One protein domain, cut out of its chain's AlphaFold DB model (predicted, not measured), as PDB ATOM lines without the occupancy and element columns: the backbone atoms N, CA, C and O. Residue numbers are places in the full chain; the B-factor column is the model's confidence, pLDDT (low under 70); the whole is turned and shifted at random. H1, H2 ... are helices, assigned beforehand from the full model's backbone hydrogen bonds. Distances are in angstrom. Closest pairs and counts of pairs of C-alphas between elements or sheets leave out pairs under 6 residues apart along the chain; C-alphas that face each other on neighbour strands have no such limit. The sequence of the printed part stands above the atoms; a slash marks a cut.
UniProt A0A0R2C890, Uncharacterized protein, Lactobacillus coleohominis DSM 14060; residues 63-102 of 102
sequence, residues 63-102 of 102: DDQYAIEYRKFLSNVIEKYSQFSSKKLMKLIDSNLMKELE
ATOM      1  N   ASP A  63       4.968  33.770   6.678       92.56
ATOM      2  CA  ASP A  63       5.776  32.956   5.763       92.56
ATOM      3  C   ASP A  63       7.225  32.750   6.235       92.56
ATOM      4  O   ASP A  63       8.048  32.182   5.517       92.56
ATOM      5  N   ASP A  64       7.533  33.146   7.471       94.25
ATOM      6  CA  ASP A  64       8.840  32.896   8.058       94.25
ATOM      7  C   ASP A  64       9.082  31.395   8.317       94.25
ATOM      8  O   ASP A  64       8.162  30.573   8.432       94.25
ATOM      9  N   GLN A  65      10.362  31.026   8.424       92.94
ATOM     10  CA  GLN A  65      10.781  29.634   8.594       92.94
ATOM     11  C   GLN A  65      10.148  28.977   9.828       92.94
ATOM     12  O   GLN A  65       9.777  27.803   9.776       92.94
ATOM     13  N   TYR A  66       9.988  29.724  10.922       91.25
ATOM     14  CA  TYR A  66       9.379  29.205  12.140       91.25
ATOM     15  C   TYR A  66       7.896  28.888  11.912       91.25
ATOM     16  O   TYR A  66       7.447  27.797  12.262       91.25
ATOM     17  N   ALA A  67       7.144  29.779  11.262       91.06
ATOM     18  CA  ALA A  67       5.744  29.543  10.914       91.06
ATOM     19  C   ALA A  67       5.572  28.322   9.989       91.06
ATOM     20  O   ALA A  67       4.666  27.505  10.184       91.06
ATOM     21  N   ILE A  68       6.457  28.161   8.999       90.94
ATOM     22  CA  ILE A  68       6.461  27.011   8.082       90.94
ATOM     23  C   ILE A  68       6.709  25.698   8.839       90.94
ATOM     24  O   ILE A  68       5.934  24.746   8.699       90.94
ATOM     25  N   GLU A  69       7.759  25.636   9.659       94.00
ATOM     26  CA  GLU A  69       8.101  24.440  10.434       94.00
ATOM     27  C   GLU A  69       7.021  24.095  11.458       94.00
ATOM     28  O   GLU A  69       6.637  22.929  11.590       94.00
ATOM     29  N   TYR A  70       6.473  25.110  12.128       91.50
ATOM     30  CA  TYR A  70       5.402  24.935  13.097       91.50
ATOM     31  C   TYR A  70       4.150  24.336  12.451       91.50
ATOM     32  O   TYR A  70       3.600  23.364  12.973       91.50
ATOM     33  N   ARG A  71       3.721  24.844  11.285       91.31
ATOM     34  CA  ARG A  71       2.585  24.275  10.537       91.31
ATOM     35  C   ARG A  71       2.837  22.825  10.141       91.31
ATOM     36  O   ARG A  71       1.960  21.988  10.338       91.31
ATOM     37  N   LYS A  72       4.041  22.503   9.657       92.88
ATOM     38  CA  LYS A  72       4.415  21.125   9.303       92.88
ATOM     39  C   LYS A  72       4.337  20.187  10.510       92.88
ATOM     40  O   LYS A  72       3.785  19.093  10.409       92.88
ATOM     41  N   PHE A  73       4.861  20.613  11.659       93.19
ATOM     42  CA  PHE A  73       4.773  19.834  12.892       93.19
ATOM     43  C   PHE A  73       3.320  19.665  13.352       93.19
ATOM     44  O   PHE A  73       2.901  18.555  13.683       93.19
ATOM     45  N   LEU A  74       2.533  20.742  13.314       91.69
ATOM     46  CA  LEU A  74       1.122  20.722  13.684       91.69
ATOM     47  C   LEU A  74       0.317  19.750  12.812       91.69
ATOM     48  O   LEU A  74      -0.480  18.985  13.354       91.69
ATOM     49  N   SER A  75       0.555  19.715  11.497       94.31
ATOM     50  CA  SER A  75      -0.074  18.744  10.595       94.31
ATOM     51  C   SER A  75       0.199  17.302  11.026       94.31
ATOM     52  O   SER A  75      -0.746  16.527  11.151       94.31
ATOM     53  N   ASN A  76       1.451  16.964  11.354       94.25
ATOM     54  CA  ASN A  76       1.814  15.622  11.826       94.25
ATOM     55  C   ASN A  76       1.121  15.269  13.156       94.25
ATOM     56  O   ASN A  76       0.686  14.136  13.367       94.25
ATOM     57  N   VAL A  77       1.009  16.237  14.074       91.94
ATOM     58  CA  VAL A  77       0.307  16.058  15.354       91.94
ATOM     59  C   VAL A  77      -1.187  15.819  15.118       91.94
ATOM     60  O   VAL A  77      -1.753  14.887  15.690       91.94
ATOM     61  N   ILE A  78      -1.831  16.615  14.263       93.31
ATOM     62  CA  ILE A  78      -3.255  16.462  13.933       93.31
ATOM     63  C   ILE A  78      -3.505  15.110  13.260       93.31
ATOM     64  O   ILE A  78      -4.423  14.395  13.661       93.31
ATOM     65  N   GLU A  79      -2.681  14.721  12.288       95.06
ATOM     66  CA  GLU A  79      -2.793  13.426  11.611       95.06
ATOM     67  C   GLU A  79      -2.728  12.271  12.617       95.06
ATOM     68  O   GLU A  79      -3.583  11.385  12.621       95.06
ATOM     69  N   LYS A  80      -1.768  12.326  13.544       93.50
ATOM     70  CA  LYS A  80      -1.562  11.267  14.532       93.50
ATOM     71  C   LYS A  80      -2.654  11.200  15.602       93.50
ATOM     72  O   LYS A  80      -2.980  10.107  16.069       93.50
ATOM     73  N   TYR A  81      -3.194  12.343  16.027       92.75
ATOM     74  CA  TYR A  81      -3.998  12.422  17.249       92.75
ATOM     75  C   TYR A  81      -5.438  12.923  17.065       92.75
ATOM     76  O   TYR A  81      -6.201  12.875  18.026       92.75
ATOM     77  N   SER A  82      -5.861  13.347  15.871       91.06
ATOM     78  CA  SER A  82      -7.219  13.879  15.620       91.06
ATOM     79  C   SER A  82      -8.354  12.935  16.030       91.06
ATOM     80  O   SER A  82      -9.400  13.385  16.484       91.06
ATOM     81  N   GLN A  83      -8.143  11.622  15.922       92.44
ATOM     82  CA  GLN A  83      -9.128  10.595  16.285       92.44
ATOM     83  C   GLN A  83      -9.141  10.263  17.787       92.44
ATOM     84  O   GLN A  83      -9.874   9.382  18.243       92.44
ATOM     85  N   PHE A  84      -8.280  10.900  18.581       91.75
ATOM     86  CA  PHE A  84      -8.156  10.599  19.996       91.75
ATOM     87  C   PHE A  84      -9.133  11.465  20.781       91.75
ATOM     88  O   PHE A  84      -9.093  12.691  20.731       91.75
ATOM     89  N   SER A  85      -9.980  10.822  21.585       90.00
ATOM     90  CA  SER A  85     -10.780  11.551  22.566       90.00
ATOM     91  C   SER A  85      -9.873  12.245  23.582       90.00
ATOM     92  O   SER A  85      -8.775  11.761  23.880       90.00
ATOM     93  N   SER A  86     -10.351  13.330  24.198       83.69
ATOM     94  CA  SER A  86      -9.592  14.031  25.242       83.69
ATOM     95  C   SER A  86      -9.147  13.077  26.353       83.69
ATOM     96  O   SER A  86      -8.007  13.133  26.791       83.69
ATOM     97  N   LYS A  87      -9.995  12.115  26.744       86.88
ATOM     98  CA  LYS A  87      -9.641  11.081  27.731       86.88
ATOM     99  C   LYS A  87      -8.481  10.195  27.267       86.88
ATOM    100  O   LYS A  87      -7.631   9.837  28.077       86.88
ATOM    101  N   LYS A  88      -8.446   9.815  25.984       89.94
ATOM    102  CA  LYS A  88      -7.366   8.996  25.412       89.94
ATOM    103  C   LYS A  88      -6.059   9.788  25.320       89.94
ATOM    104  O   LYS A  88      -5.012   9.234  25.634       89.94
ATOM    105  N   LEU A  89      -6.134  11.068  24.953       88.25
ATOM    106  CA  LEU A  89      -4.989  11.984  24.961       88.25
ATOM    107  C   LEU A  89      -4.405  12.158  26.364       88.25
ATOM    108  O   LEU A  89      -3.208  11.970  26.537       88.25
ATOM    109  N   MET A  90      -5.242  12.424  27.371       84.19
ATOM    110  CA  MET A  90      -4.776  12.568  28.756       84.19
ATOM    111  C   MET A  90      -4.074  11.298  29.250       84.19
ATOM    112  O   MET A  90      -2.961  11.376  29.748       84.19
ATOM    113  N   LYS A  91      -4.654  10.116  28.993       86.25
ATOM    114  CA  LYS A  91      -4.013   8.839  29.346       86.25
ATOM    115  C   LYS A  91      -2.655   8.630  28.673       86.25
ATOM    116  O   LYS A  91      -1.771   8.029  29.279       86.25
ATOM    117  N   LEU A  92      -2.498   9.060  27.418       85.88
ATOM    118  CA  LEU A  92      -1.205   8.994  26.735       85.88
ATOM    119  C   LEU A  92      -0.179   9.901  27.408       85.88
ATOM    120  O   LEU A  92       0.941   9.455  27.628       85.88
ATOM    121  N   ILE A  93      -0.572  11.132  27.743       82.00
ATOM    122  CA  ILE A  93       0.287  12.094  28.440       82.00
ATOM    123  C   ILE A  93       0.727  11.508  29.786       82.00
ATOM    124  O   ILE A  93       1.922  11.432  30.047       82.00
ATOM    125  N   ASP A  94      -0.212  10.977  30.573       81.12
ATOM    126  CA  ASP A  94       0.078  10.321  31.855       81.12
ATOM    127  C   ASP A  94       1.065   9.166  31.709       81.12
ATOM    128  O   ASP A  94       2.041   9.071  32.445       81.12
ATOM    129  N   SER A  95       0.823   8.289  30.732       80.00
ATOM    130  CA  SER A  95       1.664   7.112  30.510       80.00
ATOM    131  C   SER A  95       3.079   7.491  30.077       80.00
ATOM    132  O   SER A  95       4.013   6.748  30.356       80.00
ATOM    133  N   ASN A  96       3.242   8.608  29.367       76.69
ATOM    134  CA  ASN A  96       4.552   9.078  28.930       76.69
ATOM    135  C   ASN A  96       5.324   9.732  30.081       76.69
ATOM    136  O   ASN A  96       6.504   9.450  30.240       76.69
ATOM    137  N   LEU A  97       4.643  10.514  30.922       67.69
ATOM    138  CA  LEU A  97       5.229  11.113  32.124       67.69
ATOM    139  C   LEU A  97       5.727  10.054  33.110       67.69
ATOM    140  O   LEU A  97       6.799  10.205  33.680       67.69
ATOM    141  N   MET A  98       4.976   8.963  33.294       64.62
ATOM    142  CA  MET A  98       5.400   7.875  34.183       64.62
ATOM    143  C   MET A  98       6.644   7.142  33.663       64.62
ATOM    144  O   MET A  98       7.455   6.706  34.467       64.62
ATOM    145  N   LYS A  99       6.829   7.051  32.339       68.00
ATOM    146  CA  LYS A  99       8.025   6.442  31.727       68.00
ATOM    147  C   LYS A  99       9.279   7.307  31.834       68.00
ATOM    148  O   LYS A  99      10.370   6.772  31.743       68.00
ATOM    149  N   GLU A 100       9.133   8.624  31.960       59.84
ATOM    150  CA  GLU A 100      10.265   9.545  32.152       59.84
ATOM    151  C   GLU A 100      10.749   9.587  33.613       59.84
ATOM    152  O   GLU A 100      11.802  10.152  33.894       59.84
ATOM    153  N   LEU A 101       9.983   8.999  34.542       56.41
ATOM    154  CA  LEU A 101      10.304   8.918  35.971       56.41
ATOM    155  C   LEU A 101      10.983   7.592  36.377       56.41
ATOM    156  O   LEU A 101      11.413   7.482  37.527       56.41
ATOM    157  N   GLU A 102      11.059   6.610  35.470       45.38
ATOM    158  CA  GLU A 102      11.738   5.307  35.635       45.38
ATOM    159  C   GLU A 102      13.161   5.331  35.055       45.38
ATOM    160  O   GLU A 102      14.060   4.740  35.700       45.38
TER     161      GLU A 102
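Overview. This is residues 63 to 102 of the 102 residues of an uncharacterized protein of Lactobacillus coleohominis DSM 14060 (UniProt A0A0R2C890). Two helices, H1 and H2, make an open, flat V: they meet near their ends at a corner, where the tight link of residues 82 to 85 turns the chain, and from there they spread apart with no body between them. H1, the longer helix, makes one arm with residues 63 and 64 before it, and H2 makes the other with the tail 100 to 102. The printed part has 40 residues, with two named helices in the order H1, H2 and no named strand; the class is all helix. It is only just extended, close to loose, with a radius of gyration of the C-alphas of 13.7 A, and spans 39 by 25 by 11 A.

Along the chain. H1, residues 65 to 81, measures 24.3 A from its first C-alpha, Gln 65 at (10.781, 29.634, 8.594), to its last, Tyr 81 at (-3.998, 12.422, 17.249). H2, residues 86 to 99, measures 20.2 A and ends with C-alpha 99 at (8.025, 6.442, 31.727).

Arrangement. H1 and H2 are close but not clearly touching, with 1 pair of C-alphas within 8 A. That closest pair is Tyr 81 and Leu 89, whose C-alphas are 7.8 A apart. The lines of the two helices are about perpendicular, at 76 degrees, and their centres are 20.5 A apart. In H1 and H2 every O i to N i+4 pair is within hydrogen-bond range. Residues 63 to 80, of which 65 to 80 belong to H1, stand free, and so do residues 93 to 102, of which 93 to 99 belong to H2.

Size, cuts and confidence. The C-alphas of Asp 63 and Glu 102, the two farthest apart, are 41.1 A apart. The printed part has no cut and ends at residue 102, the chain's last residue. The mean pLDDT of the printed part is 85.4, and residues 97 to 102 are under 70.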